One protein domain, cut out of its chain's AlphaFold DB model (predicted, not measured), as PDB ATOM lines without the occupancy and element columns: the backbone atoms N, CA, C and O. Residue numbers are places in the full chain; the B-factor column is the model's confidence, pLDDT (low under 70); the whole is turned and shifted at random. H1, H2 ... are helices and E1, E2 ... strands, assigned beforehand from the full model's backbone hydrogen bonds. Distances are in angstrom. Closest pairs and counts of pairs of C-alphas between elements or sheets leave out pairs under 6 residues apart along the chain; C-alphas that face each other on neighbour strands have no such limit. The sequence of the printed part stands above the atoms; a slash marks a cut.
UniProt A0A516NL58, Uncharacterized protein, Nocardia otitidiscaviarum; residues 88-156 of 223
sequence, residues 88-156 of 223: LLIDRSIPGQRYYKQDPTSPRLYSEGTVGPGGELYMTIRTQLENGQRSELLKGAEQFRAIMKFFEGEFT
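Overview. This is residues 88 to 156 of the 223 residues of an uncharacterized protein of Nocardia otitidiscaviarum (UniProt A0A516NL58). Look for a small, nearly flat sheet of three antiparallel strands, E1, E2 and E3, with a single helix, H1, packed slantwise over one face and the other face bare. Residues 90 to 91 add a short antiparallel pairing beside residues 101 to 102 of E1, and a long loop, residues 127 to 139, leads from E3 round to the helix. The printed part has 69 residues, with the order E1, E2, E3, H1 along the chain and E1 - E2 - E3 across the sheet. The class is mixed, helices and strands, though under half of the residues, 28, are in named elements. The whole is compact, with a radius of gyration of the C-alphas of 12.2 A, yet elongated in outline, spanning 36 by 21 by 17 A.

Along the chain. Begin with the longest strand, E3, residues 120 to 126: from C-alpha 120 at (261.310, 436.736, 273.435) it runs 19.6 A. Before it comes E2, residues 110 to 115, 17.4 A long. Find C-alpha 99 at (272.837, 433.174, 266.199), where E1 begins; it runs 10.5 A to residue 102. H1, residues 140 to 150, covers 15.1 A and ends at C-alpha 150, (267.389, 432.417, 261.840).

Arrangement. Start at E2, the inner strand; E1 and E3 are the edge strands. The three form a meander, each strand the antiparallel neighbour of the one before. E1 and E2 are a hairpin, their directions at 172 degrees; look at N 101 and O 111, 2.9 A apart and within hydrogen-bond range. E2 and E3 are a hairpin at 177 degrees, with N 112 and O 124 within hydrogen-bond range at 2.8 A. H1 is on this sheet, making two layers, a helix on one face of a sheet, at a height over the sheet of 8.7 A. It lies over E2 and, only just, over E3, on which 3 of its C-alphas fall. It runs slantwise to the strands, only just, at 32 degrees to E2 on the local plane. Its closest C-alphas to E2 are those of Ile 147 and Gly 113, 6.1 A apart; to E3, those of Gly 140 and Ile 125, 6.2 A. In H1 every O i to N i+4 pair is within hydrogen-bond range.

Size, cuts and confidence. Measure the full reach from Asn 131 to Gly 153, whose C-alphas, the two farthest apart, are 37.2 A from each other. The link from E2 to E3 is tight, that from E1 to E2 short, and that from E3 to H1, 13 residues, long. The printed part has no cut. Its mean pLDDT is 94.8, and no printed residue is under 70.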
ATOM      1  N   LEU A  88     286.162 436.971 255.711       89.81
ATOM      2  CA  LEU A  88     284.785 436.576 255.976       89.81
ATOM      3  C   LEU A  88     284.463 436.744 257.461       89.81
ATOM      4  O   LEU A  88     285.337 436.691 258.327       89.81
ATOM      5  N   LEU A  89     283.175 436.919 257.758       95.38
ATOM      6  CA  LEU A  89     282.687 436.889 259.134       95.38
ATOM      7  C   LEU A  89     282.939 435.514 259.756       95.38
ATOM      8  O   LEU A  89     282.659 434.485 259.140       95.38
ATOM      9  N   ILE A  90     283.383 435.506 261.009       96.44
ATOM     10  CA  ILE A  90     283.450 434.291 261.816       96.44
ATOM     11  C   ILE A  90     282.021 433.946 262.240       96.44
ATOM     12  O   ILE A  90     281.428 434.664 263.050       96.44
ATOM     13  N   ASP A  91     281.476 432.854 261.708       97.38
ATOM     14  CA  ASP A  91     280.157 432.330 262.068       97.38
ATOM     15  C   ASP A  91     280.291 431.231 263.131       97.38
ATOM     16  O   ASP A  91     281.025 430.259 262.958       97.38
ATOM     17  N   ARG A  92     279.604 431.410 264.263       97.44
ATOM     18  CA  ARG A  92     279.529 430.440 265.370       97.44
ATOM     19  C   ARG A  92     278.082 430.212 265.804       97.44
ATOM     20  O   ARG A  92     277.810 430.029 266.997       97.44
ATOM     21  N   SER A  93     277.162 430.292 264.846       97.69
ATOM     22  CA  SER A  93     275.739 430.054 265.059       97.69
ATOM     23  C   SER A  93     275.455 428.568 265.302       97.69
ATOM     24  O   SER A  93     276.061 427.692 264.689       97.69
ATOM     25  N   ILE A  94     274.511 428.288 266.195       97.38
ATOM     26  CA  ILE A  94     274.019 426.961 266.560       97.38
ATOM     27  C   ILE A  94     272.504 426.961 266.294       97.38
ATOM     28  O   ILE A  94     271.780 427.668 267.006       97.38
ATOM     29  N   PRO A  95     272.012 426.233 265.272       92.81
ATOM     30  CA  PRO A  95     270.587 426.183 264.936       92.81
ATOM     31  C   PRO A  95     269.700 425.865 266.146       92.81
ATOM     32  O   PRO A  95     270.029 424.983 266.939       92.81
ATOM     33  N   GLY A  96     268.605 426.616 266.300       85.94
ATOM     34  CA  GLY A  96     267.657 426.483 267.415       85.94
ATOM     35  C   GLY A  96     268.197 426.892 268.791       85.94
ATOM     36  O   GLY A  96     267.544 426.651 269.799       85.94
ATOM     37  N   GLN A  97     269.406 427.463 268.871       93.94
ATOM     38  CA  GLN A  97     269.999 427.886 270.148       93.94
ATOM     39  C   GLN A  97     270.526 429.316 270.094       93.94
ATOM     40  O   GLN A  97     270.157 430.150 270.918       93.94
ATOM     41  N   ARG A  98     271.414 429.613 269.140       97.56
ATOM     42  CA  ARG A  98     272.133 430.887 269.116       97.56
ATOM     43  C   ARG A  98     272.524 431.291 267.709       97.56
ATOM     44  O   ARG A  98     273.207 430.547 267.019       97.56
ATOM     45  N   TYR A  99     272.206 432.517 267.333       98.38
ATOM     46  CA  TYR A  99     272.837 433.174 266.199       98.38
ATOM     47  C   TYR A  99     274.105 433.883 266.674       98.38
ATOM     48  O   TYR A  99     274.040 434.614 267.660       98.38
ATOM     49  N   TYR A 100     275.242 433.712 265.994       98.19
ATOM     50  CA  TYR A 100     276.462 434.454 266.322       98.19
ATOM     51  C   TYR A 100     277.353 434.663 265.097       98.19
ATOM     52  O   TYR A 100     277.881 433.704 264.533       98.19
ATOM     53  N   LYS A 101     277.605 435.928 264.748       98.25
ATOM     54  CA  LYS A 101     278.600 436.334 263.744       98.25
ATOM     55  C   LYS A 101     279.504 437.426 264.282       98.25
ATOM     56  O   LYS A 101     279.049 438.298 265.013       98.25
ATOM     57  N   GLN A 102     280.773 437.396 263.901       97.75
ATOM     58  CA  GLN A 102     281.780 438.328 264.399       97.75
ATOM     59  C   GLN A 102     282.722 438.778 263.286       97.75
ATOM     60  O   GLN A 102     283.107 437.988 262.425       97.75
ATOM     61  N   ASP A 103     283.118 440.045 263.336       96.56
ATOM     62  CA  ASP A 103     284.188 440.578 262.504       96.56
ATOM     63  C   ASP A 103     285.553 440.039 262.995       96.56
ATOM     64  O   ASP A 103     285.867 440.148 264.188       96.56
ATOM     65  N   PRO A 104     286.385 439.440 262.123       95.19
ATOM     66  CA  PRO A 104     287.699 438.936 262.516       95.19
ATOM     67  C   PRO A 104     288.655 440.041 262.995       95.19
ATOM     68  O   PRO A 104     289.557 439.756 263.779       95.19
ATOM     69  N   THR A 105     288.451 441.296 262.582       93.62
ATOM     70  CA  THR A 105     289.306 442.433 262.966       93.62
ATOM     71  C   THR A 105     289.090 442.887 264.409       93.62
ATOM     72  O   THR A 105     289.949 443.556 264.983       93.62
ATOM     73  N   SER A 106     287.955 442.536 265.028       94.69
ATOM     74  CA  SER A 106     287.694 442.870 266.425       94.69
ATOM     75  C   SER A 106     286.647 441.954 267.059       94.69
ATOM     76  O   SER A 106     285.505 441.920 266.600       94.69
ATOM     77  N   PRO A 107     286.939 441.314 268.208       94.38
ATOM     78  CA  PRO A 107     285.937 440.540 268.941       94.38
ATOM     79  C   PRO A 107     284.796 441.388 269.510       94.38
ATOM     80  O   PRO A 107     283.758 440.847 269.874       94.38
ATOM     81  N   ARG A 108     284.960 442.715 269.569       94.31
ATOM     82  CA  ARG A 108     283.923 443.651 270.025       94.31
ATOM     83  C   ARG A 108     282.922 443.999 268.919       94.31
ATOM     84  O   ARG A 108     281.901 444.613 269.214       94.31
ATOM     85  N   LEU A 109     283.204 443.633 267.669       95.31
ATOM     86  CA  LEU A 109     282.313 443.818 266.529       95.31
ATOM     87  C   LEU A 109     281.627 442.486 266.217       95.31
ATOM     88  O   LEU A 109     282.231 441.575 265.651       95.31
ATOM     89  N   TYR A 110     280.368 442.355 266.623       96.88
ATOM     90  CA  TYR A 110     279.616 441.108 266.509       96.88
ATOM     91  C   TYR A 110     278.110 441.347 266.429       96.88
ATOM     92  O   TYR A 110     277.601 442.433 266.713       96.88
ATOM     93  N   SER A 111     277.394 440.302 266.044       96.75
ATOM     94  CA  SER A 111     275.946 440.205 266.126       96.75
ATOM     95  C   SER A 111     275.564 438.866 266.732       96.75
ATOM     96  O   SER A 111     276.015 437.823 266.259       96.75
ATOM     97  N   GLU A 112     274.719 438.906 267.746       97.31
ATOM     98  CA  GLU A 112     274.252 437.748 268.493       97.31
ATOM     99  C   GLU A 112     272.735 437.816 268.667       97.31
ATOM    100  O   GLU A 112     272.173 438.905 268.813       97.31
ATOM    101  N   GLY A 113     272.083 436.655 268.656       96.62
ATOM    102  CA  GLY A 113     270.663 436.533 268.963       96.62
ATOM    103  C   GLY A 113     270.329 435.209 269.642       96.62
ATOM    104  O   GLY A 113     270.952 434.187 269.345       96.62
ATOM    105  N   THR A 114     269.347 435.236 270.541       97.50
ATOM    106  CA  THR A 114     268.811 434.063 271.256       97.50
ATOM    107  C   THR A 114     267.318 434.249 271.512       97.50
ATOM    108  O   THR A 114     266.857 435.382 271.653       97.50
ATOM    109  N   VAL A 115     266.569 433.150 271.582       97.44
ATOM    110  CA  VAL A 115     265.146 433.164 271.938       97.44
ATOM    111  C   VAL A 115     264.984 432.675 273.374       97.44
ATOM    112  O   VAL A 115     265.484 431.611 273.740       97.44
ATOM    113  N   GLY A 116     264.324 433.484 274.200       94.06
ATOM    114  CA  GLY A 116     263.983 433.146 275.574       94.06
ATOM    115  C   GLY A 116     262.859 432.107 275.669       94.06
ATOM    116  O   GLY A 116     262.130 431.877 274.704       94.06
ATOM    117  N   PRO A 117     262.663 431.490 276.847       92.19
ATOM    118  CA  PRO A 117     261.633 430.470 277.044       92.19
ATOM    119  C   PRO A 117     260.194 430.987 276.858       92.19
ATOM    120  O   PRO A 117     259.294 430.173 276.666       92.19
ATOM    121  N   GLY A 118     259.960 432.304 276.922       92.44
ATOM    122  CA  GLY A 118     258.660 432.930 276.657       92.44
ATOM    123  C   GLY A 118     258.458 433.354 275.197       92.44
ATOM    124  O   GLY A 118     257.423 433.936 274.872       92.44
ATOM    125  N   GLY A 119     259.408 433.049 274.307       95.56
ATOM    126  CA  GLY A 119     259.370 433.465 272.905       95.56
ATOM    127  C   GLY A 119     259.899 434.881 272.679       95.56
ATOM    128  O   GLY A 119     259.559 435.505 271.676       95.56
ATOM    129  N   GLU A 120     260.715 435.413 273.585       96.06
ATOM    130  CA  GLU A 120     261.310 436.736 273.435       96.06
ATOM    131  C   GLU A 120     262.642 436.655 272.685       96.06
ATOM    132  O   GLU A 120     263.582 435.993 273.129       96.06
ATOM    133  N   LEU A 121     262.757 437.349 271.553       97.56
ATOM    134  CA  LEU A 121     264.009 437.439 270.809       97.56
ATOM    135  C   LEU A 121     264.912 438.517 271.414       97.56
ATOM    136  O   LEU A 121     264.661 439.717 271.265       97.56
ATOM    137  N   TYR A 122     266.005 438.083 272.036       95.12
ATOM    138  CA  TYR A 122     267.101 438.942 272.474       95.12
ATOM    139  C   TYR A 122     268.117 439.084 271.350       95.12
ATOM    140  O   TYR A 122     268.501 438.094 270.723       95.12
ATOM    141  N   MET A 123     268.599 440.303 271.115       93.75
ATOM    142  CA  MET A 123     269.639 440.550 270.121       93.75
ATOM    143  C   MET A 123     270.619 441.630 270.562       93.75
ATOM    144  O   MET A 123     270.234 442.666 271.100       93.75
ATOM    145  N   THR A 124     271.892 441.409 270.254       91.50
ATOM    146  CA  THR A 124     272.943 442.421 270.343       91.50
ATOM    147  C   THR A 124     273.584 442.555 268.977       91.50
ATOM    148  O   THR A 124     274.056 441.574 268.413       91.50
ATOM    149  N   ILE A 125     273.611 443.767 268.429       92.94
ATOM    150  CA  ILE A 125     274.246 444.052 267.141       92.94
ATOM    151  C   ILE A 125     275.193 445.224 267.341       92.94
ATOM    152  O   ILE A 125     274.768 446.362 267.539       92.94
ATOM    153  N   ARG A 126     276.490 444.940 267.278       92.31
ATOM    154  CA  ARG A 126     277.551 445.910 267.498       92.31
ATOM    155  C   ARG A 126     278.445 445.989 266.271       92.31
ATOM    156  O   ARG A 126     279.376 445.213 266.107       92.31
ATOM    157  N   THR A 127     278.159 446.959 265.406       93.62
ATOM    158  CA  THR A 127     278.911 447.194 264.158       93.62
ATOM    159  C   THR A 127     279.819 448.422 264.218       93.62
ATOM    160  O   THR A 127     280.458 448.760 263.223       93.62
ATOM    161  N   GLN A 128     279.853 449.115 265.358       91.94
ATOM    162  CA  GLN A 128     280.683 450.292 265.595       91.94
ATOM    163  C   GLN A 128     281.208 450.285 267.039       91.94
ATOM    164  O   GLN A 128     280.494 449.886 267.964       91.94
ATOM    165  N   LEU A 129     282.457 450.703 267.226       89.56
ATOM    166  CA  LEU A 129     283.106 450.883 268.526       89.56
ATOM    167  C   LEU A 129     282.977 452.332 269.019       89.56
ATOM    168  O   LEU A 129     282.595 453.227 268.269       89.56
ATOM    169  N   GLU A 130     283.313 452.572 270.288       85.94
ATOM    170  CA  GLU A 130     283.206 453.887 270.935       85.94
ATOM    171  C   GLU A 130     284.100 454.943 270.280       85.94
ATOM    172  O   GLU A 130     283.711 456.101 270.180       85.94
ATOM    173  N   ASN A 131     285.266 454.537 269.770       87.00
ATOM    174  CA  ASN A 131     286.182 455.399 269.016       87.00
ATOM    175  C   ASN A 131     285.680 455.728 267.595       87.00
ATOM    176  O   ASN A 131     286.391 456.351 266.813       87.00
ATOM    177  N   GLY A 132     284.482 455.267 267.232       88.00
ATOM    178  CA  GLY A 132     283.877 455.484 265.929       88.00
ATOM    179  C   GLY A 132     284.251 454.449 264.867       88.00
ATOM    180  O   GLY A 132     283.595 454.441 263.825       88.00
ATOM    181  N   GLN A 133     285.212 453.551 265.119       91.31
ATOM    182  CA  GLN A 133     285.607 452.495 264.181       91.31
ATOM    183  C   GLN A 133     284.412 451.604 263.839       91.31
ATOM    184  O   GLN A 133     283.730 451.095 264.731       91.31
ATOM    185  N   ARG A 134     284.159 451.406 262.543       94.44
ATOM    186  CA  ARG A 134     283.062 450.580 262.028       94.44
ATOM    187  C   ARG A 134     283.593 449.293 261.427       94.44
ATOM    188  O   ARG A 134     284.669 449.280 260.845       94.44
ATOM    189  N   SER A 135     282.794 448.239 261.534       95.12
ATOM    190  CA  SER A 135     283.026 447.009 260.788       95.12
ATOM    191  C   SER A 135     282.832 447.249 259.289       95.12
ATOM    192  O   SER A 135     281.821 447.819 258.854       95.12
ATOM    193  N   GLU A 136     283.778 446.775 258.483       94.88
ATOM    194  CA  GLU A 136     283.631 446.751 257.026       94.88
ATOM    195  C   GLU A 136     282.709 445.609 256.578       94.88
ATOM    196  O   GLU A 136     281.991 445.763 255.588       94.88
ATOM    197  N   LEU A 137     282.627 444.532 257.369       95.19
ATOM    198  CA  LEU A 137     281.942 443.281 257.034       95.19
ATOM    199  C   LEU A 137     280.545 443.140 257.673       95.19
ATOM    200  O   LEU A 137     279.612 442.670 257.028       95.19
ATOM    201  N   LEU A 138     280.362 443.555 258.930       94.81
ATOM    202  CA  LEU A 138     279.080 443.506 259.644       94.81
ATOM    203  C   LEU A 138     278.248 444.755 259.359       94.81
ATOM    204  O   LEU A 138     278.581 445.862 259.793       94.81
ATOM    205  N   LYS A 139     277.092 444.574 258.717       94.12
ATOM    206  CA  LYS A 139     276.085 445.631 258.538       94.12
ATOM    207  C   LYS A 139     274.877 445.388 259.435       94.12
ATOM    208  O   LYS A 139     274.215 444.358 259.335       94.12
ATOM    209  N   GLY A 140     274.542 446.358 260.287       92.12
ATOM    210  CA  GLY A 140     273.539 446.158 261.338       92.12
ATOM    211  C   GLY A 140     272.157 445.741 260.822       92.12
ATOM    212  O   GLY A 140     271.559 444.809 261.350       92.12
ATOM    213  N   ALA A 141     271.671 446.371 259.747       93.62
ATOM    214  CA  ALA A 141     270.362 446.043 259.171       93.62
ATOM    215  C   ALA A 141     270.324 444.643 258.535       93.62
ATOM    216  O   ALA A 141     269.288 443.981 258.558       93.62
ATOM    217  N   GLU A 142     271.447 444.182 257.979       95.69
ATOM    218  CA  GLU A 142     271.569 442.828 257.436       95.69
ATOM    219  C   GLU A 142     271.579 441.794 258.555       95.69
ATOM    220  O   GLU A 142     270.827 440.826 258.479       95.69
ATOM    221  N   GLN A 143     272.355 442.032 259.618       96.62
ATOM    222  CA  GLN A 143     272.407 441.119 260.760       96.62
ATOM    223  C   GLN A 143     271.062 441.052 261.490       96.62
ATOM    224  O   GLN A 143     270.633 439.966 261.857       96.62
ATOM    225  N   PHE A 144     270.342 442.172 261.619       96.19
ATOM    226  CA  PHE A 144     268.988 442.183 262.179       96.19
ATOM    227  C   PHE A 144     268.054 441.246 261.405       96.19
ATOM    228  O   PHE A 144     267.435 440.358 261.987       96.19
ATOM    229  N   ARG A 145     267.998 441.388 260.071       96.69
ATOM    230  CA  ARG A 145     267.182 440.508 259.218       96.69
ATOM    231  C   ARG A 145     267.642 439.054 259.289       96.69
ATOM    232  O   ARG A 145     266.806 438.157 259.298       96.69
ATOM    233  N   ALA A 146     268.952 438.819 259.335       97.31
ATOM    234  CA  ALA A 146     269.511 437.479 259.426       97.31
ATOM    235  C   ALA A 146     269.134 436.790 260.744       97.31
ATOM    236  O   ALA A 146     268.732 435.634 260.706       97.31
ATOM    237  N   ILE A 147     269.189 437.500 261.877       97.62
ATOM    238  CA  ILE A 147     268.752 436.989 263.185       97.62
ATOM    239  C   ILE A 147     267.257 436.665 263.161       97.62
ATOM    240  O   ILE A 147     266.865 435.569 263.546       97.62
ATOM    241  N   MET A 148     266.420 437.584 262.665       96.62
ATOM    242  CA  MET A 148     264.976 437.344 262.572       96.62
ATOM    243  C   MET A 148     264.642 436.108 261.740       96.62
ATOM    244  O   MET A 148     263.773 435.333 262.122       96.62
ATOM    245  N   LYS A 149     265.337 435.925 260.613       96.94
ATOM    246  CA  LYS A 149     265.169 434.750 259.757       96.94
ATOM    247  C   LYS A 149     265.689 433.474 260.419       96.94
ATOM    248  O   LYS A 149     265.102 432.417 260.240       96.94
ATOM    249  N   PHE A 150     266.793 433.564 261.158       97.56
ATOM    250  CA  PHE A 150     267.389 432.417 261.840       97.56
ATOM    251  C   PHE A 150     266.447 431.807 262.883       97.56
ATOM    252  O   PHE A 150     266.435 430.593 263.033       97.56
ATOM    253  N   PHE A 151     265.650 432.641 263.555       97.19
ATOM    254  CA  PHE A 151     264.675 432.227 264.567       97.19
ATOM    255  C   PHE A 151     263.223 432.320 264.075       97.19
ATOM    256  O   PHE A 151     262.298 432.475 264.872       97.19
ATOM    257  N   GLU A 152     262.989 432.309 262.762       95.12
ATOM    258  CA  GLU A 152     261.645 432.483 262.213       95.12
ATOM    259  C   GLU A 152     260.672 431.433 262.773       95.12
ATOM    260  O   GLU A 152     260.908 430.232 262.691       95.12
ATOM    261  N   GLY A 153     259.563 431.900 263.353       94.69
ATOM    262  CA  GLY A 153     258.553 431.039 263.976       94.69
ATOM    263  C   GLY A 153     258.837 430.646 265.430       94.69
ATOM    264  O   GLY A 153     257.960 430.061 266.058       94.69
ATOM    265  N   GLU A 154     259.998 430.998 265.988       95.75
ATOM    266  CA  GLU A 154     260.375 430.646 267.366       95.75
ATOM    267  C   GLU A 154     260.088 431.764 268.385       95.75
ATOM    268  O   GLU A 154     260.036 431.501 269.583       95.75
ATOM    269  N   PHE A 155     259.866 433.004 267.934       96.69
ATOM    270  CA  PHE A 155     259.639 434.164 268.803       96.69
ATOM    271  C   PHE A 155     258.330 434.903 268.493       96.69
ATOM    272  O   PHE A 155     257.840 434.919 267.361       96.69
ATOM    273  N   THR A 156     257.782 435.553 269.515       97.12
ATOM    274  CA  THR A 156     256.542 436.345 269.482       97.12
ATOM    275  C   THR A 156     256.789 437.825 269.773       97.12
ATOM    276  O   THR A 156     255.959 438.662 269.404       97.12
TER     277      THR A 156